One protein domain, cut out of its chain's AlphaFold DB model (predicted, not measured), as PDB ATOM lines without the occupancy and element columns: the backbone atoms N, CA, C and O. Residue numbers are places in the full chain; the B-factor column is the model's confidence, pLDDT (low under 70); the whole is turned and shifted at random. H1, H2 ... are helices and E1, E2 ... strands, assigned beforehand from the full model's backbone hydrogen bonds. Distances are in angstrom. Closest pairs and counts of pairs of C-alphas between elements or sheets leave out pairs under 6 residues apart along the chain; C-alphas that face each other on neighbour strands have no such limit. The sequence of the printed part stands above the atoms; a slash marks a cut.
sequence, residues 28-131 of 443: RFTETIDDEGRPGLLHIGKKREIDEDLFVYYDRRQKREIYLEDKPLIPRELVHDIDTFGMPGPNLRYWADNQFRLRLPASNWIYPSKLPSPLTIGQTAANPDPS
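What this domain is: This is residues 28 to 131 of the 443 residues of an uncharacterized protein of Dendrothele bispora (strain CBS 962.96) (UniProt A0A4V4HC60). The model has little regular structure: one small, strongly twisted sheet of five strands, with the four-residue helix H1 away from it and a long stretch with no named element, residues 96 to 131, that first folds back along the sheet's edge, where residues 103 to 104 pair antiparallel with residues 94 to 95 of E5, and ends in a tail away from the sheet. Of 104 printed residues, 29 are in named elements, mostly strand, in the order E1, E2, E3, E4, H1, E5. The mixed sheet runs E3, E4, E1, E2, E5. The whole is only just compact, close to loose, with radius of gyration of the C-alphas 15.0 A, and spans 46 by 29 by 25 A.

How they stand to each other: E1, residues 28 to 33, and E2, residues 39 to 44, form an antiparallel hairpin; N 32 and O 40 are 2.9 A apart, within hydrogen-bond range. So do E3, residues 55 to 59, and E4, residues 64 to 68, with N 57 and O 66 at 2.8 A. E4 is parallel to E1, N 29 and O 65 at 2.8 A. E5, residues 93 to 95, is parallel to E2, N 41 and O 93 at 2.7 A. H1, residues 82 to 85, is not on the sheet and is too short for an O i to N i+4 pair.

Where its parts are: E1 runs 16.2 A from C-alpha 28 at (242.524, 243.711, 216.180), E2 15.5 A, E3 13.3 A and E4 12.4 A. E5 ends at C-alpha 95, (251.786, 248.254, 220.057).

The domain as a whole: The printed part has no cut. Its farthest C-alphas, Lys 47 and Ser 131, are 48.9 A apart. The link E4 to H1 is long. No printed residue is under 70 in pLDDT.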
ATOM      1  N   ARG A  28     241.808 244.714 216.974       97.69
ATOM      2  CA  ARG A  28     242.524 243.711 216.180       97.69
ATOM      3  C   ARG A  28     244.018 243.952 216.259       97.69
ATOM      4  O   ARG A  28     244.438 245.104 216.216       97.69
ATOM      5  N   PHE A  29     244.786 242.882 216.358       97.75
ATOM      6  CA  PHE A  29     246.238 242.891 216.453       97.75
ATOM      7  C   PHE A  29     246.805 241.874 215.484       97.75
ATOM      8  O   PHE A  29     246.349 240.740 215.497       97.75
ATOM      9  N   THR A  30     247.780 242.264 214.677       96.88
ATOM     10  CA  THR A  30     248.487 241.347 213.775       96.88
ATOM     11  C   THR A  30     249.953 241.288 214.152       96.88
ATOM     12  O   THR A  30     250.493 242.281 214.651       96.88
ATOM     13  N   GLU A  31     250.573 240.139 213.927       94.81
ATOM     14  CA  GLU A  31     252.015 239.969 214.064       94.81
ATOM     15  C   GLU A  31     252.775 240.944 213.151       94.81
ATOM     16  O   GLU A  31     252.297 241.327 212.080       94.81
ATOM     17  N   THR A  32     253.892 241.464 213.651       94.44
ATOM     18  CA  THR A  32     254.760 242.430 212.972       94.44
ATOM     19  C   THR A  32     256.160 242.359 213.567       94.44
ATOM     20  O   THR A  32     256.345 241.876 214.684       94.44
ATOM     21  N   ILE A  33     257.123 242.956 212.874       91.75
ATOM     22  CA  ILE A  33     258.444 243.275 213.417       91.75
ATOM     23  C   ILE A  33     258.458 244.751 213.853       91.75
ATOM     24  O   ILE A  33     257.918 245.598 213.136       91.75
ATOM     25  N   ASP A  34     258.973 245.045 215.053       90.06
ATOM     26  CA  ASP A  34     259.145 246.414 215.562       90.06
ATOM     27  C   ASP A  34     260.384 247.110 214.957       90.06
ATOM     28  O   ASP A  34     261.104 246.539 214.137       90.06
ATOM     29  N   ASP A  35     260.626 248.371 215.315       90.75
ATOM     30  CA  ASP A  35     261.766 249.159 214.820       90.75
ATOM     31  C   ASP A  35     263.132 248.631 215.288       90.75
ATOM     32  O   ASP A  35     264.167 249.010 214.738       90.75
ATOM     33  N   GLU A  36     263.139 247.724 216.263       87.31
ATOM     34  CA  GLU A  36     264.327 247.051 216.776       87.31
ATOM     35  C   GLU A  36     264.501 245.643 216.189       87.31
ATOM     36  O   GLU A  36     265.339 244.876 216.667       87.31
ATOM     37  N   GLY A  37     263.713 245.283 215.171       83.94
ATOM     38  CA  GLY A  37     263.785 243.967 214.546       83.94
ATOM     39  C   GLY A  37     263.168 242.853 215.393       83.94
ATOM     40  O   GLY A  37     263.433 241.684 215.134       83.94
ATOM     41  N   ARG A  38     262.365 243.178 216.417       86.69
ATOM     42  CA  ARG A  38     261.806 242.188 217.346       86.69
ATOM     43  C   ARG A  38     260.346 241.881 217.031       86.69
ATOM     44  O   ARG A  38     259.586 242.797 216.705       86.69
ATOM     45  N   PRO A  39     259.907 240.621 217.181       89.94
ATOM     46  CA  PRO A  39     258.521 240.263 216.936       89.94
ATOM     47  C   PRO A  39     257.580 240.930 217.951       89.94
ATOM     48  O   PRO A  39     257.850 241.038 219.154       89.94
ATOM     49  N   GLY A  40     256.433 241.381 217.456       94.81
ATOM     50  CA  GLY A  40     255.416 242.088 218.216       94.81
ATOM     51  C   GLY A  40     254.037 241.990 217.573       94.81
ATOM     52  O   GLY A  40     253.837 241.370 216.539       94.81
ATOM     53  N   LEU A  41     253.059 242.617 218.212       97.25
ATOM     54  CA  LEU A  41     251.662 242.646 217.809       97.25
ATOM     55  C   LEU A  41     251.217 244.091 217.648       97.25
ATOM     56  O   LEU A  41     251.128 244.841 218.621       97.25
ATOM     57  N   LEU A  42     250.902 244.480 216.419       97.31
ATOM     58  CA  LEU A  42     250.477 245.829 216.081       97.31
ATOM     59  C   LEU A  42     248.958 245.915 216.003       97.31
ATOM     60  O   LEU A  42     248.312 245.151 215.286       97.31
ATOM     61  N   HIS A  43     248.387 246.894 216.697       97.50
ATOM     62  CA  HIS A  43     246.977 247.227 216.579       97.50
ATOM     63  C   HIS A  43     246.640 247.688 215.152       97.50
ATOM     64  O   HIS A  43     247.195 248.664 214.646       97.50
ATOM     65  N   ILE A  44     245.681 247.018 214.514       96.06
ATOM     66  CA  ILE A  44     245.222 247.340 213.162       96.06
ATOM     67  C   ILE A  44     243.804 247.913 213.179       96.06
ATOM     68  O   ILE A  44     242.888 247.418 213.839       96.06
ATOM     69  N   GLY A  45     243.612 248.997 212.424       92.69
ATOM     70  CA  GLY A  45     242.302 249.616 212.255       92.69
ATOM     71  C   GLY A  45     241.335 248.725 211.466       92.69
ATOM     72  O   GLY A  45     241.740 247.890 210.664       92.69
ATOM     73  N   LYS A  46     240.026 248.966 211.622       89.81
ATOM     74  CA  LYS A  46     238.938 248.165 211.013       89.81
ATOM     75  C   LYS A  46     239.001 247.995 209.486       89.81
ATOM     76  O   LYS A  46     238.314 247.127 208.965       89.81
ATOM     77  N   LYS A  47     239.729 248.869 208.785       85.81
ATOM     78  CA  LYS A  47     239.794 248.913 207.317       85.81
ATOM     79  C   LYS A  47     240.931 248.084 206.723       85.81
ATOM     80  O   LYS A  47     240.966 247.952 205.508       85.81
ATOM     81  N   ARG A  48     241.871 247.600 207.538       87.44
ATOM     82  CA  ARG A  48     242.976 246.793 207.022       87.44
ATOM     83  C   ARG A  48     242.442 245.398 206.714       87.44
ATOM     84  O   ARG A  48     241.811 244.787 207.578       87.44
ATOM     85  N   GLU A  49     242.642 244.968 205.477       88.31
ATOM     86  CA  GLU A  49     242.427 243.584 205.074       88.31
ATOM     87  C   GLU A  49     243.430 242.711 205.826       88.31
ATOM     88  O   GLU A  49     244.564 243.130 206.077       88.31
ATOM     89  N   ILE A  50     242.953 241.568 206.295       89.75
ATOM     90  CA  ILE A  50     243.734 240.624 207.078       89.75
ATOM     91  C   ILE A  50     243.865 239.394 206.210       89.75
ATOM     92  O   ILE A  50     242.881 238.988 205.595       89.75
ATOM     93  N   ASP A  51     245.071 238.851 206.166       87.69
ATOM     94  CA  ASP A  51     245.342 237.627 205.440       87.69
ATOM     95  C   ASP A  51     244.500 236.476 206.021       87.69
ATOM     96  O   ASP A  51     244.406 236.308 207.243       87.69
ATOM     97  N   GLU A  52     243.821 235.742 205.138       89.75
ATOM     98  CA  GLU A  52     242.921 234.645 205.501       89.75
ATOM     99  C   GLU A  52     243.687 233.444 206.076       89.75
ATOM    100  O   GLU A  52     243.099 232.642 206.803       89.75
ATOM    101  N   ASP A  53     244.996 233.367 205.819       89.62
ATOM    102  CA  ASP A  53     245.859 232.274 206.267       89.62
ATOM    103  C   ASP A  53     246.342 232.422 207.726       89.62
ATOM    104  O   ASP A  53     246.940 231.496 208.282       89.62
ATOM    105  N   LEU A  54     246.063 233.555 208.387       92.69
ATOM    106  CA  LEU A  54     246.498 233.809 209.768       92.69
ATOM    107  C   LEU A  54     245.642 233.079 210.811       92.69
ATOM    108  O   LEU A  54     244.410 233.035 210.749       92.69
ATOM    109  N   PHE A  55     246.292 232.604 211.876       94.62
ATOM    110  CA  PHE A  55     245.601 232.022 213.024       94.62
ATOM    111  C   PHE A  55     244.967 233.108 213.870       94.62
ATOM    112  O   PHE A  55     245.641 234.014 214.355       94.62
ATOM    113  N   VAL A  56     243.668 232.967 214.119       97.38
ATOM    114  CA  VAL A  56     242.928 233.914 214.947       97.38
ATOM    115  C   VAL A  56     242.764 233.366 216.355       97.38
ATOM    116  O   VAL A  56     242.127 232.337 216.577       97.38
ATOM    117  N   TYR A  57     243.274 234.119 217.316       98.25
ATOM    118  CA  TYR A  57     243.041 233.916 218.735       98.25
ATOM    119  C   TYR A  57     242.354 235.133 219.340       98.25
ATOM    120  O   TYR A  57     242.307 236.222 218.769       98.25
ATOM    121  N   TYR A  58     241.800 234.955 220.531       98.38
ATOM    122  CA  TYR A  58     241.018 235.986 221.190       98.38
ATOM    123  C   TYR A  58     241.531 236.222 222.600       98.38
ATOM    124  O   TYR A  58     241.575 235.290 223.391       98.38
ATOM    125  N   ASP A  59     241.831 237.466 222.963       98.12
ATOM    126  CA  ASP A  59     241.868 237.880 224.366       98.12
ATOM    127  C   ASP A  59     240.457 238.315 224.759       98.12
ATOM    128  O   ASP A  59     240.015 239.436 224.491       98.12
ATOM    129  N   ARG A  60     239.730 237.402 225.399       97.81
ATOM    130  CA  ARG A  60     238.349 237.626 225.845       97.81
ATOM    131  C   ARG A  60     238.237 238.699 226.931       97.81
ATOM    132  O   ARG A  60     237.193 239.340 227.029       97.81
ATOM    133  N   ARG A  61     239.282 238.913 227.740       96.62
ATOM    134  CA  ARG A  61     239.269 239.877 228.853       96.62
ATOM    135  C   ARG A  61     239.440 241.301 228.341       96.62
ATOM    136  O   ARG A  61     238.753 242.202 228.811       96.62
ATOM    137  N   GLN A  62     240.344 241.496 227.384       96.88
ATOM    138  CA  GLN A  62     240.643 242.806 226.803       96.88
ATOM    139  C   GLN A  62     239.926 243.055 225.465       96.88
ATOM    140  O   GLN A  62     240.072 244.130 224.888       96.88
ATOM    141  N   LYS A  63     239.132 242.083 224.992       97.88
ATOM    142  CA  LYS A  63     238.397 242.090 223.715       97.88
ATOM    143  C   LYS A  63     239.323 242.339 222.522       97.88
ATOM    144  O   LYS A  63     239.079 243.234 221.717       97.88
ATOM    145  N   ARG A  64     240.377 241.534 222.398       97.94
ATOM    146  CA  ARG A  64     241.320 241.598 221.268       97.94
ATOM    147  C   ARG A  64     241.191 240.373 220.378       97.94
ATOM    148  O   ARG A  64     241.099 239.264 220.887       97.94
ATOM    149  N   GLU A  65     241.190 240.579 219.072       98.12
ATOM    150  CA  GLU A  65     241.418 239.553 218.055       98.12
ATOM    151  C   GLU A  65     242.906 239.612 217.703       98.12
ATOM    152  O   GLU A  65     243.400 240.676 217.332       98.12
ATOM    153  N   ILE A  66     243.620 238.512 217.895       98.00
ATOM    154  CA  ILE A  66     245.066 238.404 217.725       98.00
ATOM    155  C   ILE A  66     245.298 237.462 216.551       98.00
ATOM    156  O   ILE A  66     244.909 236.300 216.619       98.00
ATOM    157  N   TYR A  67     245.890 237.988 215.490       97.12
ATOM    158  CA  TYR A  67     246.201 237.285 214.256       97.12
ATOM    159  C   TYR A  67     247.694 236.958 214.268       97.12
ATOM    160  O   TYR A  67     248.515 237.874 214.353       97.12
ATOM    161  N   LEU A  68     248.016 235.668 214.262       95.25
ATOM    162  CA  LEU A  68     249.378 235.140 214.339       95.25
ATOM    163  C   LEU A  68     249.717 234.389 213.058       95.25
ATOM    164  O   LEU A  68     248.852 233.713 212.496       95.25
ATOM    165  N   GLU A  69     250.970 234.483 212.629       90.56
ATOM    166  CA  GLU A  69     251.471 233.753 211.458       90.56
ATOM    167  C   GLU A  69     251.582 232.253 211.749       90.56
ATOM    168  O   GLU A  69     251.405 231.416 210.863       90.56
ATOM    169  N   ASP A  70     251.803 231.892 213.014       87.50
ATOM    170  CA  ASP A  70     251.909 230.506 213.435       87.50
ATOM    171  C   ASP A  70     251.135 230.171 214.715       87.50
ATOM    172  O   ASP A  70     250.560 231.012 215.417       87.50
ATOM    173  N   LYS A  71     251.058 228.868 215.004       89.69
ATOM    174  CA  LYS A  71     250.445 228.390 216.240       89.69
ATOM    175  C   LYS A  71     251.350 228.750 217.429       89.69
ATOM    176  O   LYS A  71     252.552 228.441 217.412       89.69
ATOM    177  N   PRO A  72     250.792 229.335 218.507       90.56
ATOM    178  CA  PRO A  72     251.521 229.551 219.744       90.56
ATOM    179  C   PRO A  72     252.109 228.244 220.267       90.56
ATOM    180  O   PRO A  72     251.479 227.186 220.222       90.56
ATOM    181  N   LEU A  73     253.320 228.330 220.813       86.44
ATOM    182  CA  LEU A  73     253.947 227.201 221.484       86.44
ATOM    183  C   LEU A  73     253.175 226.890 222.767       86.44
ATOM    184  O   LEU A  73     253.119 227.717 223.678       86.44
ATOM    185  N   ILE A  74     252.596 225.693 222.832       88.19
ATOM    186  CA  ILE A  74     251.872 225.208 224.005       88.19
ATOM    187  C   ILE A  74     252.905 224.719 225.033       88.19
ATOM    188  O   ILE A  74     253.654 223.786 224.732       88.19
ATOM    189  N   PRO A  75     252.983 225.325 226.234       87.19
ATOM    190  CA  PRO A  75     253.882 224.848 227.282       87.19
ATOM    191  C   PRO A  75     253.516 223.426 227.715       87.19
ATOM    192  O   PRO A  75     252.336 223.091 227.805       87.19
ATOM    193  N   ARG A  76     254.514 222.599 228.043       82.69
ATOM    194  CA  ARG A  76     254.289 221.206 228.487       82.69
ATOM    195  C   ARG A  76     253.570 221.126 229.832       82.69
ATOM    196  O   ARG A  76     252.953 220.119 230.153       82.69
ATOM    197  N   GLU A  77     253.660 222.189 230.618       86.56
ATOM    198  CA  GLU A  77     253.009 222.353 231.913       86.56
ATOM    199  C   GLU A  77     251.508 222.690 231.782       86.56
ATOM    200  O   GLU A  77     250.817 222.828 232.793       86.56
ATOM    201  N   LEU A  78     251.005 222.848 230.549       89.50
ATOM    202  CA  LEU A  78     249.602 223.096 230.235       89.50
ATOM    203  C   LEU A  78     248.880 221.769 229.971       89.50
ATOM    204  O   LEU A  78     249.071 221.129 228.942       89.50
ATOM    205  N   VAL A  79     248.034 221.364 230.910       89.38
ATOM    206  CA  VAL A  79     247.424 220.019 230.946       89.38
ATOM    207  C   VAL A  79     245.895 220.044 230.922       89.38
ATOM    208  O   VAL A  79     245.245 219.002 230.968       89.38
ATOM    209  N   HIS A  80     245.295 221.231 230.852       92.62
ATOM    210  CA  HIS A  80     243.850 221.405 230.714       92.62
ATOM    211  C   HIS A  80     243.411 221.463 229.248       92.62
ATOM    212  O   HIS A  80     244.215 221.659 228.341       92.62
ATOM    213  N   ASP A  81     242.101 221.358 229.028       95.25
ATOM    214  CA  ASP A  81     241.493 221.539 227.710       95.25
ATOM    215  C   ASP A  81     241.623 222.995 227.225       95.25
ATOM    216  O   ASP A  81     240.992 223.919 227.754       95.25
ATOM    217  N   ILE A  82     242.457 223.185 226.208       95.50
ATOM    218  CA  ILE A  82     242.799 224.479 225.614       95.50
ATOM    219  C   ILE A  82     241.592 225.128 224.931       95.50
ATOM    220  O   ILE A  82     241.459 226.355 224.963       95.50
ATOM    221  N   ASP A  83     240.679 224.341 224.364       96.31
ATOM    222  CA  ASP A  83     239.505 224.882 223.675       96.31
ATOM    223  C   ASP A  83     238.526 225.529 224.664       96.31
ATOM    224  O   ASP A  83     237.869 226.538 224.367       96.31
ATOM    225  N   THR A  84     238.489 224.996 225.886       96.62
ATOM    226  CA  THR A  84     237.657 225.503 226.978       96.62
ATOM    227  C   THR A  84     238.342 226.634 227.749       96.62
ATOM    228  O   THR A  84     237.778 227.729 227.882       96.62
ATOM    229  N   PHE A  85     239.552 226.389 228.255       97.31
ATOM    230  CA  PHE A  85     240.235 227.266 229.215       97.31
ATOM    231  C   PHE A  85     241.278 228.198 228.583       97.31
ATOM    232  O   PHE A  85     241.789 229.089 229.262       97.31
ATOM    233  N   GLY A  86     241.554 228.047 227.288       96.75
ATOM    234  CA  GLY A  86     242.556 228.830 226.574       96.75
ATOM    235  C   GLY A  86     243.987 228.394 226.878       96.75
ATOM    236  O   GLY A  86     244.250 227.412 227.574       96.75
ATOM    237  N   MET A  87     244.930 229.165 226.353       96.56
ATOM    238  CA  MET A  87     246.367 228.980 226.539       96.56
ATOM    239  C   MET A  87     247.019 230.296 226.984       96.56
ATOM    240  O   MET A  87     246.429 231.366 226.779       96.56
ATOM    241  N   PRO A  88     248.220 230.252 227.587       96.25
ATOM    242  CA  PRO A  88     248.978 231.455 227.895       96.25
ATOM    243  C   PRO A  88     249.165 232.305 226.642       96.25
ATOM    244  O   PRO A  88     249.434 231.782 225.559       96.25
ATOM    245  N   GLY A  89     248.994 233.617 226.782       94.75
ATOM    246  CA  GLY A  89     249.218 234.534 225.675       94.75
ATOM    247  C   GLY A  89     250.677 234.513 225.211       94.75
ATOM    248  O   GLY A  89     251.575 234.236 226.016       94.75
ATOM    249  N   PRO A  90     250.932 234.794 223.923       91.88
ATOM    250  CA  PRO A  90     252.286 234.836 223.402       91.88
ATOM    251  C   PRO A  90     253.064 235.955 224.100       91.88
ATOM    252  O   PRO A  90     252.520 237.030 224.376       91.88
ATOM    253  N   ASN A  91     254.344 235.708 224.371       90.56
ATOM    254  CA  ASN A  91     255.234 236.686 224.995       90.56
ATOM    255  C   ASN A  91     255.719 237.723 223.967       90.56
ATOM    256  O   ASN A  91     256.909 237.849 223.705       90.56
ATOM    257  N   LEU A  92     254.768 238.429 223.359       92.94
ATOM    258  CA  LEU A  92     254.995 239.448 222.343       92.94
ATOM    259  C   LEU A  92     254.673 240.834 222.900       92.94
ATOM    260  O   LEU A  92     253.852 241.005 223.810       92.94
ATOM    261  N   ARG A  93     255.318 241.854 222.341       95.06
ATOM    262  CA  ARG A  93     255.017 243.255 222.658       95.06
ATOM    263  C   ARG A  93     253.760 243.682 221.924       95.06
ATOM    264  O   ARG A  93     253.610 243.364 220.758       95.06
ATOM    265  N   TYR A  94     252.877 244.424 222.583       97.75
ATOM    266  CA  TYR A  94     251.662 244.939 221.956       97.75
ATOM    267  C   TYR A  94     251.830 246.433 221.719       97.75
ATOM    268  O   TYR A  94     252.116 247.173 222.658       97.75
ATOM    269  N   TRP A  95     251.613 246.873 220.488       97.81
ATOM    270  CA  TRP A  95     251.786 248.254 220.057       97.81
ATOM    271  C   TRP A  95     250.448 248.843 219.624       97.81
ATOM    272  O   TRP A  95     249.680 248.213 218.895       97.81
ATOM    273  N   ALA A  96     250.139 250.049 220.099       97.38
ATOM    274  CA  ALA A  96     248.905 250.750 219.744       97.38
ATOM    275  C   ALA A  96     248.993 251.471 218.389       97.38
ATOM    276  O   ALA A  96     247.960 251.717 217.761       97.38
ATOM    277  N   ASP A  97     250.209 251.828 217.972       95.94
ATOM    278  CA  ASP A  97     250.504 252.598 216.770       95.94
ATOM    279  C   ASP A  97     251.634 251.954 215.956       95.94
ATOM    280  O   ASP A  97     252.434 251.174 216.468       95.94
ATOM    281  N   ASN A  98     251.680 252.285 214.666       94.50
ATOM    282  CA  ASN A  98     252.675 251.787 213.712       94.50
ATOM    283  C   ASN A  98     254.042 252.475 213.836       94.50
ATOM    284  O   ASN A  98     254.923 252.208 213.026       94.50
ATOM    285  N   GLN A  99     254.193 253.400 214.785       96.19
ATOM    286  CA  GLN A  99     255.468 254.031 215.111       96.19
ATOM    287  C   GLN A  99     256.146 253.333 216.294       96.19
ATOM    288  O   GLN A  99     257.209 253.782 216.708       96.19
ATOM    289  N   PHE A 100     255.514 252.294 216.852       94.75
ATOM    290  CA  PHE A 100     256.000 251.517 217.991       94.75
ATOM    291  C   PHE A 100     256.305 252.381 219.228       94.75
ATOM    292  O   PHE A 100     257.175 252.070 220.033       94.75
ATOM    293  N   ARG A 101     255.562 253.483 219.418       95.62
ATOM    294  CA  ARG A 101     255.797 254.420 220.537       95.62
ATOM    295  C   ARG A 101     254.957 254.097 221.758       95.62
ATOM    296  O   ARG A 101     255.419 254.232 222.891       95.62
ATOM    297  N   LEU A 102     253.706 253.690 221.544       97.00
ATOM    298  CA  LEU A 102     252.768 253.408 222.624       97.00
ATOM    299  C   LEU A 102     252.598 251.902 222.836       97.00
ATOM    300  O   LEU A 102     251.880 251.222 222.096       97.00
ATOM    301  N   ARG A 103     253.224 251.391 223.900       96.81
ATOM    302  CA  ARG A 103     253.088 249.996 224.326       96.81
ATOM    303  C   ARG A 103     251.780 249.773 225.084       96.81
ATOM    304  O   ARG A 103     251.431 250.521 225.995       96.81
ATOM    305  N   LEU A 104     251.081 248.699 224.740       96.88
ATOM    306  CA  LEU A 104     249.886 248.225 225.426       96.88
ATOM    307  C   LEU A 104     250.219 247.048 226.356       96.88
ATOM    308  O   LEU A 104     251.181 246.313 226.112       96.88
ATOM    309  N   PRO A 105     249.408 246.816 227.408       96.62
ATOM    310  CA  PRO A 105     249.528 245.616 228.228       96.62
ATOM    311  C   PRO A 105     249.367 244.367 227.364       96.62
ATOM    312  O   PRO A 105     248.456 244.326 226.535       96.62
ATOM    313  N   ALA A 106     250.213 243.359 227.567       95.31
ATOM    314  CA  ALA A 106     250.105 242.090 226.862       95.31
ATOM    315  C   ALA A 106     248.872 241.292 227.310       95.31
ATOM    316  O   ALA A 106     248.329 241.490 228.405       95.31
ATOM    317  N   SER A 107     248.428 240.386 226.446       94.06
ATOM    318  CA  SER A 107     247.384 239.422 226.773       94.06
ATOM    319  C   SER A 107     247.984 238.278 227.581       94.06
ATOM    320  O   SER A 107     248.906 237.613 227.125       94.06
ATOM    321  N   ASN A 108     247.456 238.030 228.780       95.81
ATOM    322  CA  ASN A 108     247.940 236.932 229.627       95.81
ATOM    323  C   ASN A 108     247.423 235.566 229.157       95.81
ATOM    324  O   ASN A 108     248.079 234.552 229.370       95.81
ATOM    325  N   TRP A 109     246.233 235.548 228.552       97.69
ATOM    326  CA  TRP A 109     245.542 234.349 228.085       97.69
ATOM    327  C   TRP A 109     244.867 234.635 226.754       97.69
ATOM    328  O   TRP A 109     244.248 235.691 226.587       97.69
ATOM    329  N   ILE A 110     244.960 233.677 225.842       97.94
ATOM    330  CA  ILE A 110     244.313 233.716 224.537       97.94
ATOM    331  C   ILE A 110     243.480 232.453 224.330       97.94
ATOM    332  O   ILE A 110     243.752 231.400 224.908       97.94
ATOM    333  N   TYR A 111     242.434 232.569 223.523       98.19
ATOM    334  CA  TYR A 111     241.451 231.513 223.312       98.19
ATOM    335  C   TYR A 111     241.227 231.283 221.817       98.19
ATOM    336  O   TYR A 111     241.214 232.261 221.072       98.19
ATOM    337  N   PRO A 112     240.977 230.040 221.372       97.31
ATOM    338  CA  PRO A 112     240.702 229.749 219.962       97.31
ATOM    339  C   PRO A 112     239.312 230.226 219.512       97.31
ATOM    340  O   PRO A 112     239.049 230.369 218.324       97.31
ATOM    341  N   SER A 113     238.400 230.507 220.450       97.94
ATOM    342  CA  SER A 113     237.055 230.995 220.139       97.94
ATOM    343  C   SER A 113     236.734 232.328 220.810       97.94
ATOM    344  O   SER A 113     237.072 232.582 221.974       97.94
ATOM    345  N   LYS A 114     236.027 233.182 220.065       98.00
ATOM    346  CA  LYS A 114     235.699 234.560 220.455       98.00
ATOM    347  C   LYS A 114     234.828 234.653 221.702       98.00
ATOM    348  O   LYS A 114     235.001 235.562 222.511       98.00
ATOM    349  N   LEU A 115     233.889 233.722 221.853       98.00
ATOM    350  CA  LEU A 115     232.994 233.613 223.001       98.00
ATOM    351  C   LEU A 115     233.172 232.229 223.642       98.00
ATOM    352  O   LEU A 115     233.331 231.254 222.909       98.00
ATOM    353  N   PRO A 116     233.137 232.122 224.981       97.69
ATOM    354  CA  PRO A 116     233.135 230.823 225.644       97.69
ATOM    355  C   PRO A 116     231.840 230.057 225.341       97.69
ATOM    356  O   PRO A 116     230.792 230.657 225.083       97.69
ATOM    357  N   SER A 117     231.893 228.728 225.437       97.62
ATOM    358  CA  SER A 117     230.681 227.906 225.425       97.62
ATOM    359  C   SER A 117     229.804 228.257 226.635       97.62
ATOM    360  O   SER A 117     230.321 228.285 227.753       97.62
ATOM    361  N   PRO A 118     228.484 228.474 226.476       97.50
ATOM    362  CA  PRO A 118     227.598 228.778 227.602       97.50
ATOM    363  C   PRO A 118     227.634 227.734 228.726       97.50
ATOM    364  O   PRO A 118     227.421 228.077 229.885       97.50
ATOM    365  N   LEU A 119     227.926 226.472 228.393       97.94
ATOM    366  CA  LEU A 119     227.993 225.359 229.348       97.94
ATOM    367  C   LEU A 119     229.268 225.366 230.199       97.94
ATOM    368  O   LEU A 119     229.298 224.732 231.255       97.94
ATOM    369  N   THR A 120     230.319 226.047 229.743       97.56
ATOM    370  CA  THR A 120     231.615 226.071 230.429       97.56
ATOM    371  C   THR A 120     231.815 227.317 231.279       97.56
ATOM    372  O   THR A 120     232.746 227.364 232.074       97.56
ATOM    373  N   ILE A 121     230.928 228.312 231.187       97.81
ATOM    374  CA  ILE A 121     231.013 229.547 231.975       97.81
ATOM    375  C   ILE A 121     230.942 229.232 233.473       97.81
ATOM    376  O   ILE A 121     230.039 228.544 233.941       97.81
ATOM    377  N   GLY A 122     231.893 229.778 234.230       97.38
ATOM    378  CA  GLY A 122     232.048 229.557 235.665       97.38
ATOM    379  C   GLY A 122     232.864 228.315 236.020       97.38
ATOM    380  O   GLY A 122     233.208 228.151 237.189       97.38
ATOM    381  N   GLN A 123     233.215 227.465 235.051       97.56
ATOM    382  CA  GLN A 123     234.094 226.329 235.305       97.56
ATOM    383  C   GLN A 123     235.527 226.798 235.579       97.56
ATOM    384  O   GLN A 123     236.029 227.750 234.976       97.56
ATOM    385  N   THR A 124     236.200 226.085 236.474       96.94
ATOM    386  CA  THR A 124     237.640 226.178 236.725       96.94
ATOM    387  C   THR A 124     238.304 224.914 236.207       96.94
ATOM    388  O   THR A 124     237.724 223.834 236.343       96.94
ATOM    389  N   ALA A 125     239.511 225.023 235.651       94.25
ATOM    390  CA  ALA A 125     240.268 223.835 235.284       94.25
ATOM    391  C   ALA A 125     240.483 222.957 236.521       94.25
ATOM    392  O   ALA A 125     240.737 223.461 237.620       94.25
ATOM    393  N   ALA A 126     240.333 221.646 236.345       90.06
ATOM    394  CA  ALA A 126     240.669 220.703 237.396       90.06
ATOM    395  C   ALA A 126     242.170 220.789 237.692       90.06
ATOM    396  O   ALA A 126     242.973 221.025 236.787       90.06
ATOM    397  N   ASN A 127     242.550 220.565 238.951       87.00
ATOM    398  CA  ASN A 127     243.955 220.334 239.262       87.00
ATOM    399  C   ASN A 127     244.383 219.062 238.524       87.00
ATOM    400  O   ASN A 127     243.729 218.028 238.701       87.00
ATOM    401  N   PRO A 128     245.418 219.126 237.683       86.19
ATOM    402  CA  PRO A 128     245.835 217.965 236.921       86.19
ATOM    403  C   PRO A 128     246.379 216.872 237.826       86.19
ATOM    404  O   PRO A 128     246.894 217.139 238.917       86.19
ATOM    405  N   ASP A 129     246.299 215.641 237.329       86.00
ATOM    406  CA  ASP A 129     247.009 214.523 237.930       86.00
ATOM    407  C   ASP A 129     248.520 214.842 237.930       86.00
ATOM    408  O   ASP A 129     249.088 215.115 236.867       86.00
ATOM    409  N   PRO A 130     249.192 214.820 239.093       84.50
ATOM    410  CA  PRO A 130     250.616 215.140 239.205       84.50
ATOM    411  C   PRO A 130     251.507 214.240 238.352       84.50
ATOM    412  O   PRO A 130     252.602 214.641 237.960       84.50
ATOM    413  N   SER A 131     251.047 213.024 238.046       86.06
ATOM    414  CA  SER A 131     251.767 212.089 237.183       86.06
ATOM    415  C   SER A 131     251.911 212.590 235.743       86.06
ATOM    416  O   SER A 131     252.894 212.234 235.091       86.06
TER     417      SER A 131